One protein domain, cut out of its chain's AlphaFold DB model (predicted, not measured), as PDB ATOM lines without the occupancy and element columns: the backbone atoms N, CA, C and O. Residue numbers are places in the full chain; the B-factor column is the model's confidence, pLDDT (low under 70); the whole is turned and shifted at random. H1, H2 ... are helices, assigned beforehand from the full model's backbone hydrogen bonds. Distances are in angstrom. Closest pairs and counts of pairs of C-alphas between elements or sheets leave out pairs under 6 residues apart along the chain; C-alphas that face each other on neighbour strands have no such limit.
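This is residues 136 to 219 of the 220 residues of an uncharacterized protein of Phlebotomus papatasi (UniProt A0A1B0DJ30). What shows first? Little regular structure: mostly loops, with H2 at one side, short H1 close to it, and residues 209 to 214 sticking out. What is printed? 84 residues with two named helices, H1 then H2, holding 15 residues; class all helix, no named strand. It is compact, radius of gyration of the C-alphas 13.6 A, spanning 39 by 32 by 21 A.

Where is H2? H2, residues 172 to 182, is 16.0 A long and begins at C-alpha 172, (-16.646, 44.646, 45.481). Where is H1? H1, residues 154 to 157, is 5.5 A long and ends at C-alpha 157, (-10.547, 44.807, 40.126).

Do the helices meet? They are close but not clearly touching; their closest C-alphas, Phe 157 and Ile 174, are 6.0 A apart. And the backbones? In H2, 5 of 7 O i to N i+4 pairs are within hydrogen-bond range; H1 is too short for one.

Any cut? The printed part has no cut; the 14-residue link H1 to H2 is long. Where is confidence low? Residues 137 to 142 and 201 to 216 are under 70.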
ATOM      1  N   ASP A 136     -19.959  22.972  58.603       70.56
ATOM      2  CA  ASP A 136     -20.364  24.180  59.286       70.56
ATOM      3  C   ASP A 136     -20.615  25.260  58.229       70.56
ATOM      4  O   ASP A 136     -19.682  25.856  57.698       70.56
ATOM      5  N   GLU A 137     -21.887  25.541  57.926       67.06
ATOM      6  CA  GLU A 137     -22.263  26.594  56.967       67.06
ATOM      7  C   GLU A 137     -21.744  27.990  57.364       67.06
ATOM      8  O   GLU A 137     -21.775  28.911  56.546       67.06
ATOM      9  N   MET A 138     -21.275  28.169  58.607       65.69
ATOM     10  CA  MET A 138     -20.650  29.405  59.077       65.69
ATOM     11  C   MET A 138     -19.154  29.496  58.730       65.69
ATOM     12  O   MET A 138     -18.541  30.536  58.983       65.69
ATOM     13  N   LYS A 139     -18.551  28.451  58.147       66.19
ATOM     14  CA  LYS A 139     -17.168  28.463  57.656       66.19
ATOM     15  C   LYS A 139     -17.104  28.731  56.155       66.19
ATOM     16  O   LYS A 139     -17.841  28.157  55.354       66.19
ATOM     17  N   ALA A 140     -16.159  29.586  55.767       59.19
ATOM     18  CA  ALA A 140     -15.882  29.875  54.364       59.19
ATOM     19  C   ALA A 140     -15.508  28.587  53.608       59.19
ATOM     20  O   ALA A 140     -14.667  27.815  54.066       59.19
ATOM     21  N   GLY A 141     -16.140  28.361  52.455       62.41
ATOM     22  CA  GLY A 141     -15.917  27.175  51.617       62.41
ATOM     23  C   GLY A 141     -16.709  25.923  52.015       62.41
ATOM     24  O   GLY A 141     -16.693  24.952  51.266       62.41
ATOM     25  N   GLU A 142     -17.439  25.937  53.136       69.88
ATOM     26  CA  GLU A 142     -18.283  24.814  53.589       69.88
ATOM     27  C   GLU A 142     -19.776  25.031  53.276       69.88
ATOM     28  O   GLU A 142     -20.628  24.243  53.670       69.88
ATOM     29  N   ARG A 143     -20.124  26.085  52.530       73.44
ATOM     30  CA  ARG A 143     -21.492  26.333  52.066       73.44
ATOM     31  C   ARG A 143     -21.570  26.150  50.548       73.44
ATOM     32  O   ARG A 143     -20.759  26.744  49.839       73.44
ATOM     33  N   PRO A 144     -22.545  25.389  50.018       73.31
ATOM     34  CA  PRO A 144     -22.593  25.053  48.591       73.31
ATOM     35  C   PRO A 144     -22.829  26.259  47.668       73.31
ATOM     36  O   PRO A 144     -22.591  26.157  46.470       73.31
ATOM     37  N   ASP A 145     -23.290  27.397  48.204       78.25
ATOM     38  CA  ASP A 145     -23.507  28.648  47.464       78.25
ATOM     39  C   ASP A 145     -22.376  29.680  47.643       78.25
ATOM     40  O   ASP A 145     -22.548  30.839  47.273       78.25
ATOM     41  N   THR A 146     -21.236  29.287  48.224       81.75
ATOM     42  CA  THR A 146     -20.106  30.185  48.508       81.75
ATOM     43  C   THR A 146     -18.845  29.705  47.797       81.75
ATOM     44  O   THR A 146     -18.427  28.561  47.952       81.75
ATOM     45  N   ILE A 147     -18.219  30.599  47.033       84.00
ATOM     46  CA  ILE A 147     -16.955  30.353  46.334       84.00
ATOM     47  C   ILE A 147     -15.907  31.264  46.963       84.00
ATOM     48  O   ILE A 147     -16.144  32.460  47.076       84.00
ATOM     49  N   HIS A 148     -14.769  30.696  47.357       84.88
ATOM     50  CA  HIS A 148     -13.591  31.461  47.769       84.88
ATOM     51  C   HIS A 148     -12.609  31.518  46.604       84.88
ATOM     52  O   HIS A 148     -12.233  30.480  46.051       84.88
ATOM     53  N   ILE A 149     -12.209  32.727  46.217       86.56
ATOM     54  CA  ILE A 149     -11.235  32.959  45.153       86.56
ATOM     55  C   ILE A 149     -10.051  33.711  45.748       86.56
ATOM     56  O   ILE A 149     -10.206  34.774  46.337       86.56
ATOM     57  N   SER A 150      -8.847  33.180  45.570       84.88
ATOM     58  CA  SER A 150      -7.618  33.768  46.101       84.88
ATOM     59  C   SER A 150      -6.611  34.088  45.001       84.88
ATOM     60  O   SER A 150      -6.729  33.622  43.866       84.88
ATOM     61  N   ASN A 151      -5.584  34.866  45.358       83.25
ATOM     62  CA  ASN A 151      -4.462  35.219  44.482       83.25
ATOM     63  C   ASN A 151      -4.869  36.007  43.225       83.25
ATOM     64  O   ASN A 151      -4.285  35.832  42.155       83.25
ATOM     65  N   LEU A 152      -5.859  36.893  43.346       86.81
ATOM     66  CA  LEU A 152      -6.261  37.785  42.260       86.81
ATOM     67  C   LEU A 152      -5.497  39.112  42.340       86.81
ATOM     68  O   LEU A 152      -5.454  39.705  43.417       86.81
ATOM     69  N   PRO A 153      -4.906  39.622  41.242       88.31
ATOM     70  CA  PRO A 153      -4.265  40.935  41.251       88.31
ATOM     71  C   PRO A 153      -5.272  42.038  41.573       88.31
ATOM     72  O   PRO A 153      -6.297  42.156  40.902       88.31
ATOM     73  N   ILE A 154      -4.977  42.884  42.563       88.81
ATOM     74  CA  ILE A 154      -5.878  43.976  42.963       88.81
ATOM     75  C   ILE A 154      -6.187  44.908  41.790       88.81
ATOM     76  O   ILE A 154      -7.343  45.277  41.586       88.81
ATOM     77  N   THR A 155      -5.178  45.231  40.979       88.31
ATOM     78  CA  THR A 155      -5.293  46.159  39.843       88.31
ATOM     79  C   THR A 155      -6.349  45.735  38.823       88.31
ATOM     80  O   THR A 155      -7.007  46.593  38.238       88.31
ATOM     81  N   TRP A 156      -6.605  44.431  38.665       90.25
ATOM     82  CA  TRP A 156      -7.640  43.917  37.757       90.25
ATOM     83  C   TRP A 156      -9.062  44.273  38.211       90.25
ATOM     84  O   TRP A 156      -9.978  44.306  37.393       90.25
ATOM     85  N   PHE A 157      -9.247  44.570  39.498       93.06
ATOM     86  CA  PHE A 157     -10.547  44.807  40.126       93.06
ATOM     87  C   PHE A 157     -10.674  46.219  40.722       93.06
ATOM     88  O   PHE A 157     -11.653  46.519  41.408       93.06
ATOM     89  N   CYS A 158      -9.719  47.110  40.449       92.50
ATOM     90  CA  CYS A 158      -9.770  48.515  40.851       92.50
ATOM     91  C   CYS A 158     -10.561  49.371  39.858       92.50
ATOM     92  O   CYS A 158     -10.542  49.109  38.657       92.50
ATOM     93  N   PRO A 159     -11.205  50.468  40.289       91.62
ATOM     94  CA  PRO A 159     -11.635  51.508  39.360       91.62
ATOM     95  C   PRO A 159     -10.445  52.019  38.534       91.62
ATOM     96  O   PRO A 159      -9.392  52.301  39.095       91.62
ATOM     97  N   ARG A 160     -10.609  52.189  37.214       89.94
ATOM     98  CA  ARG A 160      -9.501  52.551  36.302       89.94
ATOM     99  C   ARG A 160      -8.721  53.806  36.705       89.94
ATOM    100  O   ARG A 160      -7.516  53.870  36.515       89.94
ATOM    101  N   HIS A 161      -9.391  54.793  37.295       89.06
ATOM    102  CA  HIS A 161      -8.747  56.020  37.778       89.06
ATOM    103  C   HIS A 161      -7.904  55.821  39.055       89.06
ATOM    104  O   HIS A 161      -7.146  56.712  39.413       89.06
ATOM    105  N   MET A 162      -8.032  54.673  39.730       87.75
ATOM    106  CA  MET A 162      -7.309  54.303  40.956       87.75
ATOM    107  C   MET A 162      -6.221  53.246  40.717       87.75
ATOM    108  O   MET A 162      -5.546  52.858  41.663       87.75
ATOM    109  N   GLU A 163      -6.055  52.755  39.484       82.69
ATOM    110  CA  GLU A 163      -5.138  51.649  39.157       82.69
ATOM    111  C   GLU A 163      -3.670  51.984  39.483       82.69
ATOM    112  O   GLU A 163      -2.930  51.112  39.925       82.69
ATOM    113  N   ASN A 164      -3.288  53.260  39.348       84.94
ATOM    114  CA  ASN A 164      -1.936  53.773  39.611       84.94
ATOM    115  C   ASN A 164      -1.804  54.501  40.964       84.94
ATOM    116  O   ASN A 164      -0.876  55.287  41.145       84.94
ATOM    117  N   ALA A 165      -2.756  54.326  41.883       85.81
ATOM    118  CA  ALA A 165      -2.641  54.896  43.225       85.81
ATOM    119  C   ALA A 165      -1.560  54.160  44.036       85.81
ATOM    120  O   ALA A 165      -1.326  52.978  43.807       85.81
ATOM    121  N   ASP A 166      -0.966  54.819  45.037       81.50
ATOM    122  CA  ASP A 166       0.059  54.203  45.904       81.50
ATOM    123  C   ASP A 166      -0.460  52.955  46.647       81.50
ATOM    124  O   ASP A 166       0.287  52.023  46.943       81.50
ATOM    125  N   HIS A 167      -1.766  52.923  46.927       82.88
ATOM    126  CA  HIS A 167      -2.450  51.823  47.603       82.88
ATOM    127  C   HIS A 167      -3.767  51.497  46.888       82.88
ATOM    128  O   HIS A 167      -4.842  51.894  47.359       82.88
ATOM    129  N   PRO A 168      -3.714  50.810  45.732       85.62
ATOM    130  CA  PRO A 168      -4.919  50.451  45.009       85.62
ATOM    131  C   PRO A 168      -5.738  49.474  45.862       85.62
ATOM    132  O   PRO A 168      -5.192  48.620  46.563       85.62
ATOM    133  N   LYS A 169      -7.065  49.617  45.827       88.69
ATOM    134  CA  LYS A 169      -8.000  48.708  46.502       88.69
ATOM    135  C   LYS A 169      -8.981  48.126  45.494       88.69
ATOM    136  O   LYS A 169      -9.497  48.887  44.664       88.69
ATOM    137  N   PRO A 170      -9.267  46.818  45.556       92.56
ATOM    138  CA  PRO A 170     -10.269  46.220  44.692       92.56
ATOM    139  C   PRO A 170     -11.654  46.786  45.042       92.56
ATOM    140  O   PRO A 170     -11.882  47.316  46.130       92.56
ATOM    141  N   SER A 171     -12.588  46.702  44.102       93.38
ATOM    142  CA  SER A 171     -13.971  47.118  44.308       93.38
ATOM    143  C   SER A 171     -14.885  45.905  44.294       93.38
ATOM    144  O   SER A 171     -15.004  45.240  43.266       93.38
ATOM    145  N   GLU A 172     -15.606  45.681  45.392       94.06
ATOM    146  CA  GLU A 172     -16.646  44.646  45.481       94.06
ATOM    147  C   GLU A 172     -17.685  44.793  44.365       94.06
ATOM    148  O   GLU A 172     -18.107  43.803  43.783       94.06
ATOM    149  N   ASN A 173     -18.035  46.024  43.977       95.06
ATOM    150  CA  ASN A 173     -18.960  46.274  42.869       95.06
ATOM    151  C   ASN A 173     -18.396  45.831  41.511       95.06
ATOM    152  O   ASN A 173     -19.142  45.326  40.674       95.06
ATOM    153  N   ILE A 174     -17.099  46.044  41.263       95.06
ATOM    154  CA  ILE A 174     -16.447  45.601  40.020       95.06
ATOM    155  C   ILE A 174     -16.331  44.080  40.027       95.06
ATOM    156  O   ILE A 174     -16.709  43.446  39.046       95.06
ATOM    157  N   PHE A 175     -15.888  43.504  41.145       94.88
ATOM    158  CA  PHE A 175     -15.817  42.062  41.349       94.88
ATOM    159  C   PHE A 175     -17.174  41.401  41.099       94.88
ATOM    160  O   PHE A 175     -17.294  40.546  40.225       94.88
ATOM    161  N   LYS A 176     -18.222  41.887  41.774       95.62
ATOM    162  CA  LYS A 176     -19.602  41.429  41.609       95.62
ATOM    163  C   LYS A 176     -20.021  41.442  40.142       95.62
ATOM    164  O   LYS A 176     -20.390  40.403  39.615       95.62
ATOM    165  N   ARG A 177     -19.876  42.580  39.454       95.56
ATOM    166  CA  ARG A 177     -20.253  42.720  38.034       95.56
ATOM    167  C   ARG A 177     -19.508  41.762  37.106       95.56
ATOM    168  O   ARG A 177     -20.087  41.299  36.127       95.56
ATOM    169  N   ILE A 178     -18.228  41.500  37.371       95.19
ATOM    170  CA  ILE A 178     -17.425  40.561  36.579       95.19
ATOM    171  C   ILE A 178     -17.984  39.141  36.720       95.19
ATOM    172  O   ILE A 178     -18.188  38.461  35.713       95.19
ATOM    173  N   PHE A 179     -18.242  38.704  37.954       94.38
ATOM    174  CA  PHE A 179     -18.668  37.333  38.240       94.38
ATOM    175  C   PHE A 179     -20.172  37.097  38.048       94.38
ATOM    176  O   PHE A 179     -20.562  35.968  37.754       94.38
ATOM    177  N   GLU A 180     -20.999  38.148  38.063       95.12
ATOM    178  CA  GLU A 180     -22.425  38.085  37.699       95.12
ATOM    179  C   GLU A 180     -22.660  37.561  36.273       95.12
ATOM    180  O   GLU A 180     -23.741  37.079  35.938       95.12
ATOM    181  N   LYS A 181     -21.620  37.578  35.431       93.62
ATOM    182  CA  LYS A 181     -21.618  36.931  34.118       93.62
ATOM    183  C   LYS A 181     -21.930  35.428  34.175       93.62
ATOM    184  O   LYS A 181     -22.435  34.888  33.192       93.62
ATOM    185  N   PHE A 182     -21.606  34.755  35.279       91.62
ATOM    186  CA  PHE A 182     -21.775  33.307  35.440       91.62
ATOM    187  C   PHE A 182     -23.031  32.918  36.231       91.62
ATOM    188  O   PHE A 182     -23.367  31.737  36.292       91.62
ATOM    189  N   GLY A 183     -23.738  33.887  36.812       92.75
ATOM    190  CA  GLY A 183     -24.917  33.660  37.641       92.75
ATOM    191  C   GLY A 183     -25.137  34.796  38.634       92.75
ATOM    192  O   GLY A 183     -24.305  35.684  38.767       92.75
ATOM    193  N   GLU A 184     -26.264  34.781  39.341       94.38
ATOM    194  CA  GLU A 184     -26.551  35.797  40.355       94.38
ATOM    195  C   GLU A 184     -25.540  35.728  41.511       94.38
ATOM    196  O   GLU A 184     -25.359  34.681  42.133       94.38
ATOM    197  N   VAL A 185     -24.917  36.864  41.835       94.06
ATOM    198  CA  VAL A 185     -24.029  36.996  42.995       94.06
ATOM    199  C   VAL A 185     -24.783  37.721  44.106       94.06
ATOM    200  O   VAL A 185     -25.083  38.913  44.005       94.06
ATOM    201  N   ARG A 186     -25.092  37.013  45.196       91.81
ATOM    202  CA  ARG A 186     -25.840  37.589  46.328       91.81
ATOM    203  C   ARG A 186     -24.996  38.585  47.123       91.81
ATOM    204  O   ARG A 186     -25.457  39.681  47.429       91.81
ATOM    205  N   CYS A 187     -23.771  38.190  47.454       90.56
ATOM    206  CA  CYS A 187     -22.843  38.940  48.291       90.56
ATOM    207  C   CYS A 187     -21.417  38.765  47.760       90.56
ATOM    208  O   CYS A 187     -21.117  37.748  47.140       90.56
ATOM    209  N   VAL A 188     -20.566  39.753  48.016       92.06
ATOM    210  CA  VAL A 188     -19.119  39.705  47.791       92.06
ATOM    211  C   VAL A 188     -18.474  40.182  49.087       92.06
ATOM    212  O   VAL A 188     -18.908  41.198  49.624       92.06
ATOM    213  N   ASP A 189     -17.478  39.453  49.583       88.75
ATOM    214  CA  ASP A 189     -16.694  39.823  50.763       88.75
ATOM    215  C   ASP A 189     -15.231  39.901  50.349       88.75
ATOM    216  O   ASP A 189     -14.619  38.876  50.080       88.75
ATOM    217  N   ILE A 190     -14.665  41.108  50.285       90.19
ATOM    218  CA  ILE A 190     -13.233  41.273  50.027       90.19
ATOM    219  C   ILE A 190     -12.555  41.700  51.336       90.19
ATOM    220  O   ILE A 190     -12.711  42.854  51.747       90.19
ATOM    221  N   PRO A 191     -11.742  40.844  51.991       85.62
ATOM    222  CA  PRO A 191     -11.209  41.123  53.326       85.62
ATOM    223  C   PRO A 191     -10.444  42.447  53.452       85.62
ATOM    224  O   PRO A 191     -10.521  43.105  54.487       85.62
ATOM    225  N   ILE A 192      -9.724  42.877  52.404       84.00
ATOM    226  CA  ILE A 192      -8.964  44.144  52.413       84.00
ATOM    227  C   ILE A 192      -9.865  45.398  52.320       84.00
ATOM    228  O   ILE A 192      -9.421  46.519  52.601       84.00
ATOM    229  N   CYS A 193     -11.128  45.228  51.930       86.38
ATOM    230  CA  CYS A 193     -12.125  46.293  51.844       86.38
ATOM    231  C   CYS A 193     -12.872  46.513  53.170       86.38
ATOM    232  O   CYS A 193     -13.394  47.609  53.378       86.38
ATOM    233  N   ASP A 194     -12.864  45.538  54.085       84.19
ATOM    234  CA  ASP A 194     -13.563  45.615  55.370       84.19
ATOM    235  C   ASP A 194     -12.720  46.345  56.449       84.19
ATOM    236  O   ASP A 194     -11.697  45.830  56.917       84.19
ATOM    237  N   PRO A 195     -13.135  47.542  56.916       82.69
ATOM    238  CA  PRO A 195     -12.400  48.300  57.931       82.69
ATOM    239  C   PRO A 195     -12.420  47.648  59.324       82.69
ATOM    240  O   PRO A 195     -11.612  48.011  60.183       82.69
ATOM    241  N   TYR A 196     -13.329  46.704  59.576       81.00
ATOM    242  CA  TYR A 196     -13.436  45.983  60.843       81.00
ATOM    243  C   TYR A 196     -12.655  44.670  60.843       81.00
ATOM    244  O   TYR A 196     -12.488  44.076  61.911       81.00
ATOM    245  N   ARG A 197     -12.105  44.245  59.699       78.31
ATOM    246  CA  ARG A 197     -11.390  42.969  59.563       78.31
ATOM    247  C   ARG A 197     -10.212  42.839  60.522       78.31
ATOM    248  O   ARG A 197     -10.003  41.786  61.109       78.31
ATOM    249  N   THR A 198      -9.499  43.936  60.774       72.56
ATOM    250  CA  THR A 198      -8.380  44.005  61.736       72.56
ATOM    251  C   THR A 198      -8.803  43.816  63.194       72.56
ATOM    252  O   THR A 198      -7.963  43.536  64.046       72.56
ATOM    253  N   LYS A 199     -10.098  43.962  63.496       76.00
ATOM    254  CA  LYS A 199     -10.685  43.772  64.830       76.00
ATOM    255  C   LYS A 199     -11.319  42.390  65.000       76.00
ATOM    256  O   LYS A 199     -11.751  42.059  66.105       76.00
ATOM    257  N   MET A 200     -11.405  41.592  63.934       76.06
ATOM    258  CA  MET A 200     -11.931  40.230  64.001       76.06
ATOM    259  C   MET A 200     -10.891  39.261  64.575       76.06
ATOM    260  O   MET A 200      -9.686  39.519  64.570       76.06
ATOM    261  N   LYS A 201     -11.361  38.116  65.086       69.12
ATOM    262  CA  LYS A 201     -10.473  37.039  65.548       69.12
ATOM    263  C   LYS A 201      -9.613  36.559  64.377       69.12
ATOM    264  O   LYS A 201     -10.112  36.470  63.262       69.12
ATOM    265  N   SER A 202      -8.363  36.185  64.637       65.62
ATOM    266  CA  SER A 202      -7.368  35.824  63.610       65.62
ATOM    267  C   SER A 202      -7.818  34.764  62.592       65.62
ATOM    268  O   SER A 202      -7.365  34.797  61.458       65.62
ATOM    269  N   HIS A 203      -8.722  33.852  62.960       63.47
ATOM    270  CA  HIS A 203      -9.280  32.833  62.055       63.47
ATOM    271  C   HIS A 203     -10.456  33.327  61.189       63.47
ATOM    272  O   HIS A 203     -10.872  32.618  60.284       63.47
ATOM    273  N   LEU A 204     -11.003  34.513  61.469       59.53
ATOM    274  CA  LEU A 204     -12.109  35.146  60.733       59.53
ATOM    275  C   LEU A 204     -11.633  36.289  59.836       59.53
ATOM    276  O   LEU A 204     -12.378  36.755  58.981       59.53
ATOM    277  N   THR A 205     -10.401  36.771  60.027       58.97
ATOM    278  CA  THR A 205      -9.906  37.926  59.274       58.97
ATOM    279  C   THR A 205      -9.729  37.605  57.793       58.97
ATOM    280  O   THR A 205      -9.794  38.522  56.981       58.97
ATOM    281  N   GLY A 206      -9.496  36.339  57.418       56.09
ATOM    282  CA  GLY A 206      -9.175  35.943  56.037       56.09
ATOM    283  C   GLY A 206      -7.930  36.646  55.471       56.09
ATOM    284  O   GLY A 206      -7.655  36.564  54.283       56.09
ATOM    285  N   ALA A 207      -7.184  37.376  56.305       53.34
ATOM    286  CA  ALA A 207      -6.065  38.200  55.887       53.34
ATOM    287  C   ALA A 207      -4.781  37.371  55.967       53.34
ATOM    288  O   ALA A 207      -4.193  37.233  57.040       53.34
ATOM    289  N   GLN A 208      -4.337  36.826  54.836       52.66
ATOM    290  CA  GLN A 208      -2.971  36.326  54.709       52.66
ATOM    291  C   GLN A 208      -2.067  37.504  54.338       52.66
ATOM    292  O   GLN A 208      -2.075  37.987  53.209       52.66
ATOM    293  N   THR A 209      -1.297  38.018  55.299       44.50
ATOM    294  CA  THR A 209      -0.198  38.939  54.989       44.50
ATOM    295  C   THR A 209       0.881  38.154  54.253       44.50
ATOM    296  O   THR A 209       1.725  37.523  54.886       44.50
ATOM    297  N   PHE A 210       0.857  38.181  52.920       45.75
ATOM    298  CA  PHE A 210       1.995  37.753  52.116       45.75
ATOM    299  C   PHE A 210       3.116  38.772  52.317       45.75
ATOM    300  O   PHE A 210       3.151  39.845  51.721       45.75
ATOM    301  N   SER A 211       4.009  38.461  53.249       42.31
ATOM    302  CA  SER A 211       5.286  39.137  53.381       42.31
ATOM    303  C   SER A 211       6.166  38.750  52.188       42.31
ATOM    304  O   SER A 211       6.413  37.561  51.995       42.31
ATOM    305  N   PHE A 212       6.668  39.759  51.472       38.38
ATOM    306  CA  PHE A 212       7.674  39.678  50.403       38.38
ATOM    307  C   PHE A 212       7.204  39.124  49.050       38.38
ATOM    308  O   PHE A 212       7.647  38.070  48.619       38.38
ATOM    309  N   ASP A 213       6.365  39.878  48.342       39.78
ATOM    310  CA  ASP A 213       6.687  40.293  46.970       39.78
ATOM    311  C   ASP A 213       5.741  41.419  46.535       39.78
ATOM    312  O   ASP A 213       4.605  41.515  46.992       39.78
ATOM    313  N   ASN A 214       6.244  42.320  45.697       46.19
ATOM    314  CA  ASN A 214       5.653  43.614  45.337       46.19
ATOM    315  C   ASN A 214       4.411  43.524  44.418       46.19
ATOM    316  O   ASN A 214       4.158  44.414  43.608       46.19
ATOM    317  N   GLU A 215       3.619  42.462  44.534       52.94
ATOM    318  CA  GLU A 215       2.393  42.259  43.767       52.94
ATOM    319  C   GLU A 215       1.215  42.144  44.737       52.94
ATOM    320  O   GLU A 215       1.090  41.197  45.513       52.94
ATOM    321  N   VAL A 216       0.366  43.173  44.747       66.94
ATOM    322  CA  VAL A 216      -0.742  43.291  45.699       66.94
ATOM    323  C   VAL A 216      -1.897  42.412  45.214       66.94
ATOM    324  O   VAL A 216      -2.671  42.801  44.340       66.94
ATOM    325  N   TYR A 217      -1.974  41.192  45.738       73.31
ATOM    326  CA  TYR A 217      -3.063  40.249  45.486       73.31
ATOM    327  C   TYR A 217      -4.157  40.369  46.558       73.31
ATOM    328  O   TYR A 217      -3.890  40.802  47.679       73.31
ATOM    329  N   PHE A 218      -5.390  39.972  46.236       76.00
ATOM    330  CA  PHE A 218      -6.486  39.853  47.202       76.00
ATOM    331  C   PHE A 218      -7.219  38.511  47.077       76.00
ATOM    332  O   PHE A 218      -7.037  37.757  46.114       76.00
ATOM    333  N   GLU A 219      -8.039  38.240  48.087       73.12
ATOM    334  CA  GLU A 219      -9.002  37.142  48.133       73.12
ATOM    335  C   GLU A 219     -10.426  37.708  48.183       73.12
ATOM    336  O   GLU A 219     -10.614  38.827  48.671       73.12
TER     337      GLU A 219